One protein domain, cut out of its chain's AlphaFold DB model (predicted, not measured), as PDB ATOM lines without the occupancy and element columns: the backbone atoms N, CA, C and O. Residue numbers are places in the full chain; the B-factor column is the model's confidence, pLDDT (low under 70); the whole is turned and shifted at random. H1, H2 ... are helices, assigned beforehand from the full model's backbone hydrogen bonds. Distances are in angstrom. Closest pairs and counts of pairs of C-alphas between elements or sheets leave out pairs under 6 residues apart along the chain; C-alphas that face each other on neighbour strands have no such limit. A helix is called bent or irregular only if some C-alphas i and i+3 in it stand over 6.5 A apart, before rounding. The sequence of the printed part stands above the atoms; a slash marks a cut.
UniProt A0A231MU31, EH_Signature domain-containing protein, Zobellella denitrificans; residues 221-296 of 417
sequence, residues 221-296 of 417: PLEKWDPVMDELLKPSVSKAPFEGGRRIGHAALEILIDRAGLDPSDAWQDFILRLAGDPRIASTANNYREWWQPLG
ATOM      1  N   PRO A 221     227.524 202.655 225.791       80.75
ATOM      2  CA  PRO A 221     227.500 204.078 225.501       80.75
ATOM      3  C   PRO A 221     227.933 204.320 224.056       80.75
ATOM      4  O   PRO A 221     228.902 203.719 223.581       80.75
ATOM      5  N   LEU A 222     227.217 205.210 223.367       73.19
ATOM      6  CA  LEU A 222     227.606 205.646 222.032       73.19
ATOM      7  C   LEU A 222     229.055 206.160 222.096       73.19
ATOM      8  O   LEU A 222     229.450 206.797 223.072       73.19
ATOM      9  N   GLU A 223     229.827 205.865 221.054       71.88
ATOM     10  CA  GLU A 223     231.162 206.413 220.780       71.88
ATOM     11  C   GLU A 223     232.388 205.703 221.382       71.88
ATOM     12  O   GLU A 223     233.497 205.962 220.910       71.88
ATOM     13  N   LYS A 224     232.241 204.770 222.332       80.44
ATOM     14  CA  LYS A 224     233.396 204.072 222.935       80.44
ATOM     15  C   LYS A 224     233.697 202.720 222.288       80.44
ATOM     16  O   LYS A 224     232.783 201.986 221.914       80.44
ATOM     17  N   TRP A 225     234.993 202.407 222.194       83.75
ATOM     18  CA  TRP A 225     235.476 201.041 221.988       83.75
ATOM     19  C   TRP A 225     235.323 200.253 223.287       83.75
ATOM     20  O   TRP A 225     235.605 200.786 224.363       83.75
ATOM     21  N   ASP A 226     234.904 199.000 223.178       86.56
ATOM     22  CA  ASP A 226     234.722 198.096 224.311       86.56
ATOM     23  C   ASP A 226     235.451 196.769 224.050       86.56
ATOM     24  O   ASP A 226     235.479 196.337 222.896       86.56
ATOM     25  N   PRO A 227     236.005 196.089 225.071       86.12
ATOM     26  CA  PRO A 227     236.648 194.783 224.901       86.12
ATOM     27  C   PRO A 227     235.785 193.724 224.195       86.12
ATOM     28  O   PRO A 227     236.318 192.845 223.517       86.12
ATOM     29  N   VAL A 228     234.451 193.812 224.277       86.12
ATOM     30  CA  VAL A 228     233.544 192.933 223.517       86.12
ATOM     31  C   VAL A 228     233.737 193.078 222.004       86.12
ATOM     32  O   VAL A 228     233.569 192.106 221.268       86.12
ATOM     33  N   MET A 229     234.134 194.256 221.518       88.19
ATOM     34  CA  MET A 229     234.452 194.464 220.104       88.19
ATOM     35  C   MET A 229     235.675 193.646 219.677       88.19
ATOM     36  O   MET A 229     235.651 193.031 218.612       88.19
ATOM     37  N   ASP A 230     236.711 193.555 220.512       87.38
ATOM     38  CA  ASP A 230     237.897 192.743 220.215       87.38
ATOM     39  C   ASP A 230     237.558 191.248 220.131       87.38
ATOM     40  O   ASP A 230     238.031 190.545 219.235       87.38
ATOM     41  N   GLU A 231     236.676 190.765 221.011       86.75
ATOM     42  CA  GLU A 231     236.163 189.393 220.951       86.75
ATOM     43  C   GLU A 231     235.341 189.143 219.682       86.75
ATOM     44  O   GLU A 231     235.537 188.135 218.997       86.75
ATOM     45  N   LEU A 232     234.465 190.079 219.309       88.81
ATOM     46  CA  LEU A 232     233.638 189.966 218.109       88.81
ATOM     47  C   LEU A 232     234.449 190.017 216.812       88.81
ATOM     48  O   LEU A 232     234.015 189.429 215.824       88.81
ATOM     49  N   LEU A 233     235.620 190.658 216.789       90.19
ATOM     50  CA  LEU A 233     236.508 190.648 215.621       90.19
ATOM     51  C   LEU A 233     237.168 189.285 215.374       90.19
ATOM     52  O   LEU A 233     237.621 189.016 214.257       90.19
ATOM     53  N   LYS A 234     237.216 188.391 216.369       88.31
ATOM     54  CA  LYS A 234     237.800 187.057 216.186       88.31
ATOM     55  C   LYS A 234     236.976 186.266 215.160       88.31
ATOM     56  O   LYS A 234     235.751 186.180 215.292       88.31
ATOM     57  N   PRO A 235     237.603 185.625 214.153       85.75
ATOM     58  CA  PRO A 235     236.876 184.844 213.150       85.75
ATOM     59  C   PRO A 235     236.046 183.701 213.741       85.75
ATOM     60  O   PRO A 235     234.985 183.389 213.207       85.75
ATOM     61  N   SER A 236     236.505 183.097 214.841       78.81
ATOM     62  CA  SER A 236     235.774 182.049 215.565       78.81
ATOM     63  C   SER A 236     234.443 182.538 216.138       78.81
ATOM     64  O   SER A 236     233.510 181.752 216.223       78.81
ATOM     65  N   VAL A 237     234.343 183.825 216.486       84.12
ATOM     66  CA  VAL A 237     233.136 184.439 217.056       84.12
ATOM     67  C   VAL A 237     232.291 185.060 215.947       84.12
ATOM     68  O   VAL A 237     231.154 184.651 215.730       84.12
ATOM     69  N   SER A 238     232.847 185.993 215.170       87.31
ATOM     70  CA  SER A 238     232.110 186.695 214.105       87.31
ATOM     71  C   SER A 238     231.472 185.764 213.077       87.31
ATOM     72  O   SER A 238     230.369 186.053 212.602       87.31
ATOM     73  N   LYS A 239     232.148 184.663 212.713       87.56
ATOM     74  CA  LYS A 239     231.649 183.708 211.715       87.56
ATOM     75  C   LYS A 239     230.783 182.597 212.295       87.56
ATOM     76  O   LYS A 239     230.231 181.822 211.513       87.56
ATOM     77  N   ALA A 240     230.642 182.522 213.618       83.50
ATOM     78  CA  ALA A 240     229.809 181.510 214.244       83.50
ATOM     79  C   ALA A 240     228.348 181.660 213.774       83.50
ATOM     80  O   ALA A 240     227.853 182.791 213.652       83.50
ATOM     81  N   PRO A 241     227.656 180.543 213.482       83.50
ATOM     82  CA  PRO A 241     226.280 180.589 213.017       83.50
ATOM     83  C   PRO A 241     225.369 181.175 214.096       83.50
ATOM     84  O   PRO A 241     225.522 180.894 215.283       83.50
ATOM     85  N   PHE A 242     224.400 181.975 213.676       82.56
ATOM     86  CA  PHE A 242     223.419 182.640 214.525       82.56
ATOM     87  C   PHE A 242     222.037 182.576 213.858       82.56
ATOM     88  O   PHE A 242     221.924 182.215 212.685       82.56
ATOM     89  N   GLU A 243     220.986 182.888 214.614       78.69
ATOM     90  CA  GLU A 243     219.576 182.740 214.230       78.69
ATOM     91  C   GLU A 243     219.269 183.086 212.754       78.69
ATOM     92  O   GLU A 243     219.684 184.124 212.223       78.69
ATOM     93  N   GLY A 244     218.494 182.221 212.088       72.62
ATOM     94  CA  GLY A 244     218.005 182.461 210.724       72.62
ATOM     95  C   GLY A 244     219.073 182.357 209.630       72.62
ATOM     96  O   GLY A 244     218.997 183.073 208.636       72.62
ATOM     97  N   GLY A 245     220.094 181.512 209.819       76.12
ATOM     98  CA  GLY A 245     221.186 181.328 208.851       76.12
ATOM     99  C   GLY A 245     222.167 182.504 208.792       76.12
ATOM    100  O   GLY A 245     223.015 182.565 207.899       76.12
ATOM    101  N   ARG A 246     222.059 183.446 209.736       85.06
ATOM    102  CA  ARG A 246     222.980 184.574 209.882       85.06
ATOM    103  C   ARG A 246     224.182 184.158 210.730       85.06
ATOM    104  O   ARG A 246     224.368 182.997 211.079       85.06
ATOM    105  N   ARG A 247     225.061 185.115 211.011       90.62
ATOM    106  CA  ARG A 247     226.260 184.924 211.837       90.62
ATOM    107  C   ARG A 247     226.262 185.974 212.931       90.62
ATOM    108  O   ARG A 247     225.632 187.016 212.744       90.62
ATOM    109  N   ILE A 248     226.990 185.741 214.018       90.00
ATOM    110  CA  ILE A 248     227.076 186.708 215.125       90.00
ATOM    111  C   ILE A 248     227.542 188.076 214.608       90.00
ATOM    112  O   ILE A 248     226.950 189.097 214.947       90.00
ATOM    113  N   GLY A 249     228.533 188.100 213.709       91.25
ATOM    114  CA  GLY A 249     229.020 189.345 213.116       91.25
ATOM    115  C   GLY A 249     227.942 190.120 212.347       91.25
ATOM    116  O   GLY A 249     227.925 191.343 212.407       91.25
ATOM    117  N   HIS A 250     226.983 189.443 211.700       93.50
ATOM    118  CA  HIS A 250     225.857 190.127 211.050       93.50
ATOM    119  C   HIS A 250     224.965 190.834 212.067       93.50
ATOM    120  O   HIS A 250     224.647 192.005 211.889       93.50
ATOM    121  N   ALA A 251     224.610 190.151 213.157       92.06
ATOM    122  CA  ALA A 251     223.808 190.746 214.220       92.06
ATOM    123  C   ALA A 251     224.540 191.925 214.889       92.06
ATOM    124  O   ALA A 251     223.923 192.952 215.163       92.06
ATOM    125  N   ALA A 252     225.857 191.816 215.089       92.25
ATOM    126  CA  ALA A 252     226.675 192.903 215.624       92.25
ATOM    127  C   ALA A 252     226.679 194.135 214.698       92.25
ATOM    128  O   ALA A 252     226.485 195.257 215.166       92.25
ATOM    129  N   LEU A 253     226.839 193.932 213.383       92.56
ATOM    130  CA  LEU A 253     226.773 195.006 212.386       92.56
ATOM    131  C   LEU A 253     225.394 195.671 212.358       92.56
ATOM    132  O   LEU A 253     225.325 196.895 212.327       92.56
ATOM    133  N   GLU A 254     224.307 194.894 212.399       92.81
ATOM    134  CA  GLU A 254     222.942 195.436 212.472       92.81
ATOM    135  C   GLU A 254     222.779 196.348 213.694       92.81
ATOM    136  O   GLU A 254     222.382 197.502 213.544       92.81
ATOM    137  N   ILE A 255     223.167 195.869 214.882       90.88
ATOM    138  CA  ILE A 255     223.049 196.624 216.137       90.88
ATOM    139  C   ILE A 255     223.845 197.929 216.072       90.88
ATOM    140  O   ILE A 255     223.307 198.988 216.397       90.88
ATOM    141  N   LEU A 256     225.111 197.879 215.652       90.25
ATOM    142  CA  LEU A 256     225.959 199.069 215.618       90.25
ATOM    143  C   LEU A 256     225.502 200.070 214.560       90.25
ATOM    144  O   LEU A 256     225.447 201.266 214.847       90.25
ATOM    145  N   ILE A 257     225.135 199.603 213.362       90.06
ATOM    146  CA  ILE A 257     224.681 200.491 212.289       90.06
ATOM    147  C   ILE A 257     223.369 201.179 212.676       90.06
ATOM    148  O   ILE A 257     223.187 202.368 212.410       90.06
ATOM    149  N   ASP A 258     222.460 200.448 213.317       90.25
ATOM    150  CA  ASP A 258     221.164 200.986 213.715       90.25
ATOM    151  C   ASP A 258     221.289 201.941 214.915       90.25
ATOM    152  O   ASP A 258     220.595 202.959 214.952       90.25
ATOM    153  N   ARG A 259     222.215 201.681 215.851       88.19
ATOM    154  CA  ARG A 259     222.486 202.559 217.006       88.19
ATOM    155  C   ARG A 259     223.271 203.821 216.662       88.19
ATOM    156  O   ARG A 259     223.020 204.856 217.268       88.19
ATOM    157  N   ALA A 260     224.208 203.752 215.715       83.69
ATOM    158  CA  ALA A 260     225.065 204.885 215.354       83.69
ATOM    159  C   ALA A 260     224.284 206.082 214.779       83.69
ATOM    160  O   ALA A 260     224.769 207.212 214.771       83.69
ATOM    161  N   GLY A 261     223.066 205.855 214.280       77.31
ATOM    162  CA  GLY A 261     222.224 206.917 213.746       77.31
ATOM    163  C   GLY A 261     222.828 207.571 212.499       77.31
ATOM    164  O   GLY A 261     222.934 206.942 211.449       77.31
ATOM    165  N   LEU A 262     223.138 208.869 212.577       69.25
ATOM    166  CA  LEU A 262     223.590 209.660 211.423       69.25
ATOM    167  C   LEU A 262     225.105 209.837 211.346       69.25
ATOM    168  O   LEU A 262     225.608 209.954 210.232       69.25
ATOM    169  N   ASP A 263     225.792 209.849 212.486       73.44
ATOM    170  CA  ASP A 263     227.229 210.088 212.586       73.44
ATOM    171  C   ASP A 263     227.835 209.063 213.560       73.44
ATOM    172  O   ASP A 263     227.701 209.231 214.772       73.44
ATOM    173  N   PRO A 264     228.447 207.973 213.054       83.25
ATOM    174  CA  PRO A 264     229.154 207.019 213.901       83.25
ATOM    175  C   PRO A 264     230.430 207.656 214.461       83.25
ATOM    176  O   PRO A 264     231.018 208.535 213.832       83.25
ATOM    177  N   SER A 265     230.904 207.169 215.609       84.12
ATOM    178  CA  SER A 265     232.261 207.491 216.050       84.12
ATOM    179  C   SER A 265     233.305 206.758 215.212       84.12
ATOM    180  O   SER A 265     233.040 205.678 214.670       84.12
ATOM    181  N   ASP A 266     234.525 207.297 215.198       83.25
ATOM    182  CA  ASP A 266     235.676 206.674 214.539       83.25
ATOM    183  C   ASP A 266     235.898 205.234 215.027       83.25
ATOM    184  O   ASP A 266     236.164 204.340 214.229       83.25
ATOM    185  N   ALA A 267     235.708 204.983 216.329       86.38
ATOM    186  CA  ALA A 267     235.846 203.654 216.925       86.38
ATOM    187  C   ALA A 267     234.858 202.640 216.323       86.38
ATOM    188  O   ALA A 267     235.231 201.517 215.986       86.38
ATOM    189  N   TRP A 268     233.593 203.032 216.157       89.12
ATOM    190  CA  TRP A 268     232.565 202.147 215.607       89.12
ATOM    191  C   TRP A 268     232.728 201.967 214.100       89.12
ATOM    192  O   TRP A 268     232.516 200.872 213.579       89.12
ATOM    193  N   GLN A 269     233.138 203.023 213.396       87.88
ATOM    194  CA  GLN A 269     233.450 202.950 211.975       87.88
ATOM    195  C   GLN A 269     234.639 202.014 211.712       87.88
ATOM    196  O   GLN A 269     234.549 201.163 210.829       87.88
ATOM    197  N   ASP A 270     235.712 202.118 212.501       88.25
ATOM    198  CA  ASP A 270     236.867 201.220 212.425       88.25
ATOM    199  C   ASP A 270     236.462 199.771 212.722       88.25
ATOM    200  O   ASP A 270     236.792 198.875 211.948       88.25
ATOM    201  N   PHE A 271     235.651 199.523 213.758       90.56
ATOM    202  CA  PHE A 271     235.119 198.185 214.033       90.56
ATOM    203  C   PHE A 271     234.345 197.606 212.838       90.56
ATOM    204  O   PHE A 271     234.622 196.487 212.398       90.56
ATOM    205  N   ILE A 272     233.398 198.370 212.280       90.94
ATOM    206  CA  ILE A 272     232.577 197.944 211.137       90.94
ATOM    207  C   ILE A 272     233.467 197.606 209.933       90.94
ATOM    208  O   ILE A 272     233.268 196.576 209.286       90.94
ATOM    209  N   LEU A 273     234.465 198.446 209.643       90.06
ATOM    210  CA  LEU A 273     235.389 198.239 208.529       90.06
ATOM    211  C   LEU A 273     236.340 197.058 208.762       90.06
ATOM    212  O   LEU A 273     236.613 196.318 207.820       90.06
ATOM    213  N   ARG A 274     236.818 196.835 209.990       90.69
ATOM    214  CA  ARG A 274     237.648 195.666 210.330       90.69
ATOM    215  C   ARG A 274     236.873 194.359 210.222       90.69
ATOM    216  O   ARG A 274     237.436 193.358 209.789       90.69
ATOM    217  N   LEU A 275     235.593 194.373 210.590       90.75
ATOM    218  CA  LEU A 275     234.739 193.190 210.563       90.75
ATOM    219  C   LEU A 275     234.262 192.843 209.143       90.75
ATOM    220  O   LEU A 275     234.392 191.701 208.710       90.75
ATOM    221  N   ALA A 276     233.702 193.819 208.421       88.94
ATOM    222  CA  ALA A 276     233.003 193.598 207.151       88.94
ATOM    223  C   ALA A 276     233.751 194.132 205.916       88.94
ATOM    224  O   ALA A 276     233.354 193.862 204.777       88.94
ATOM    225  N   GLY A 277     234.826 194.898 206.098       87.50
ATOM    226  CA  GLY A 277     235.510 195.609 205.017       87.50
ATOM    227  C   GLY A 277     234.698 196.779 204.452       87.50
ATOM    228  O   GLY A 277     233.636 197.133 204.951       87.50
ATOM    229  N   ASP A 278     235.189 197.387 203.375       84.19
ATOM    230  CA  ASP A 278     234.550 198.558 202.766       84.19
ATOM    231  C   ASP A 278     233.296 198.178 201.934       84.19
ATOM    232  O   ASP A 278     233.414 197.421 200.964       84.19
ATOM    233  N   PRO A 279     232.096 198.730 202.222       86.06
ATOM    234  CA  PRO A 279     230.867 198.459 201.463       86.06
ATOM    235  C   PRO A 279     230.832 199.086 200.057       86.06
ATOM    236  O   PRO A 279     229.873 198.868 199.306       86.06
ATOM    237  N   ARG A 280     231.808 199.922 199.683       80.00
ATOM    238  CA  ARG A 280     231.897 200.601 198.373       80.00
ATOM    239  C   ARG A 280     232.501 199.715 197.280       80.00
ATOM    240  O   ARG A 280     232.514 200.116 196.116       80.00
ATOM    241  N   ILE A 281     232.980 198.523 197.635       79.94
ATOM    242  CA  ILE A 281     233.444 197.519 196.675       79.94
ATOM    243  C   ILE A 281     232.291 196.996 195.802       79.94
ATOM    244  O   ILE A 281     231.109 197.170 196.110       79.94
ATOM    245  N   ALA A 282     232.636 196.351 194.686       75.81
ATOM    246  CA  ALA A 282     231.649 195.764 193.787       75.81
ATOM    247  C   ALA A 282     230.797 194.706 194.507       75.81
ATOM    248  O   ALA A 282     231.325 193.873 195.242       75.81
ATOM    249  N   SER A 283     229.492 194.676 194.221       78.81
ATOM    250  CA  SER A 283     228.558 193.697 194.801       78.81
ATOM    251  C   SER A 283     228.868 192.243 194.419       78.81
ATOM    252  O   SER A 283     228.360 191.297 195.021       78.81
ATOM    253  N   THR A 284     229.717 192.049 193.410       78.94
ATOM    254  CA  THR A 284     230.218 190.744 192.982       78.94
ATOM    255  C   THR A 284     231.355 190.211 193.851       78.94
ATOM    256  O   THR A 284     231.649 189.022 193.767       78.94
ATOM    257  N   ALA A 285     231.988 191.048 194.678       85.25
ATOM    258  CA  ALA A 285     233.086 190.634 195.539       85.25
ATOM    259  C   ALA A 285     232.603 189.668 196.631       85.25
ATOM    260  O   ALA A 285     231.572 189.902 197.264       85.25
ATOM    261  N   ASN A 286     233.382 188.613 196.900       86.56
ATOM    262  CA  ASN A 286     233.037 187.608 197.913       86.56
ATOM    263  C   ASN A 286     232.804 188.238 199.291       86.56
ATOM    264  O   ASN A 286     231.803 187.938 199.927       86.56
ATOM    265  N   ASN A 287     233.657 189.185 199.691       86.44
ATOM    266  CA  ASN A 287     233.524 189.889 200.966       86.44
ATOM    267  C   ASN A 287     232.204 190.679 201.075       86.44
ATOM    268  O   ASN A 287     231.572 190.707 202.126       86.44
ATOM    269  N   TYR A 288     231.748 191.279 199.967       88.94
ATOM    270  CA  TYR A 288     230.473 191.999 199.931       88.94
ATOM    271  C   TYR A 288     229.285 191.055 200.115       88.94
ATOM    272  O   TYR A 288     228.371 191.338 200.885       88.94
ATOM    273  N   ARG A 289     229.305 189.915 199.422       88.50
ATOM    274  CA  ARG A 289     228.251 188.901 199.535       88.50
ATOM    275  C   ARG A 289     228.225 188.253 200.914       88.50
ATOM    276  O   ARG A 289     227.151 187.951 201.417       88.50
ATOM    277  N   GLU A 290     229.400 188.048 201.504       90.94
ATOM    278  CA  GLU A 290     229.545 187.413 202.809       90.94
ATOM    279  C   GLU A 290     228.995 188.292 203.931       90.94
ATOM    280  O   GLU A 290     228.236 187.767 204.732       90.94
ATOM    281  N   TRP A 291     229.333 189.589 203.968       93.00
ATOM    282  CA  TRP A 291     229.029 190.455 205.117       93.00
ATOM    283  C   TRP A 291     227.972 191.530 204.872       93.00
ATOM    284  O   TRP A 291     227.212 191.858 205.777       93.00
ATOM    285  N   TRP A 292     227.916 192.101 203.668       92.62
ATOM    286  CA  TRP A 292     227.068 193.263 203.385       92.62
ATOM    287  C   TRP A 292     225.701 192.868 202.836       92.62
ATOM    288  O   TRP A 292     224.686 193.418 203.258       92.62
ATOM    289  N   GLN A 293     225.653 191.898 201.921       89.56
ATOM    290  CA  GLN A 293     224.408 191.442 201.296       89.56
ATOM    291  C   GLN A 293     223.328 191.004 202.311       89.56
ATOM    292  O   GLN A 293     222.170 191.371 202.096       89.56
ATOM    293  N   PRO A 294     223.652 190.306 203.423       91.12
ATOM    294  CA  PRO A 294     222.648 189.908 204.413       91.12
ATOM    295  C   PRO A 294     222.011 191.071 205.193       91.12
ATOM    296  O   PRO A 294     220.906 190.916 205.701       91.12
ATOM    297  N   LEU A 295     222.669 192.236 205.280       89.62
ATOM    298  CA  LEU A 295     222.225 193.370 206.110       89.62
ATOM    299  C   LEU A 295     221.110 194.213 205.468       89.62
ATOM    300  O   LEU A 295     220.463 195.018 206.151       89.62
ATOM    301  N   GLY A 296     220.899 194.047 204.159       89.62
ATOM    302  CA  GLY A 296     219.949 194.824 203.368       89.62
ATOM    303  C   GLY A 296     220.508 196.157 202.857       89.62
ATOM    304  O   GLY A 296     221.471 196.727 203.377       89.62
TER     305      GLY A 296
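Overview. This is residues 221 to 296 of the 417 residues of the protein "EH_Signature domain-containing protein" of Zobellella denitrificans (UniProt A0A231MU31). A helical hairpin, H3 and H4, makes the middle of this domain; H1 and the very short H2 pack on one side of it, and H5 crosses on the other side, near the end of H4 and the first half of H3. The printed part has 76 residues with five named helices, H1 to H5 in that order, and no named strand: the class is all helix. It is compact, with a radius of gyration of the C-alphas of 12.1 A, and spans 32 by 25 by 19 A.

Along the chain. H1, residues 227 to 233, begins with C-alpha 227 at (236.648, 194.783, 224.901) and is 10.2 A long. H2 is residues 235 to 238, 5.2 A. Residues 241 to 242 pair with 246 to 247, antiparallel. H3, residues 248 to 260, is the longest at 18.3 A. H4, residues 266 to 276, measures 15.3 A. H5, residues 286 to 295, 14.7 A, ends with C-alpha 295 at (222.225, 193.370, 206.110); it is irregular, but only just: C-alphas 290 and 293 are 6.7 A apart.

Arrangement. H3 is the hub and touches the four other helices. With H4 it forms a hairpin at a shallow tilt of 30 degrees, opposite ways; the closest C-alphas are Leu 253 and Ile 272, 6.6 A. H3 touches H2 with residues 248 to 250 alone, closest at the C-alphas of Ser 238 and Gly 249, 4.2 A. H1 touches H4 at a shallow tilt of 30 degrees, the same way, closest at the C-alphas of Leu 233 and Leu 275, 5.9 A. H5 touches H4 at a steep tilt of 62 degrees, closest at the C-alphas of Ala 276 and Trp 291, 5.5 A. H1 and H5 are apart. In H1, H3 and H4 every O i to N i+4 pair is within hydrogen-bond range, in H5 3 of 6; H2 is too short for such a pair.

Size, cuts and confidence. The C-alphas farthest apart, Pro 221 and Thr 284, are 35.3 A apart. The printed part has no cut and no long link. Its mean pLDDT is 85.8, and residue 262 is under 70.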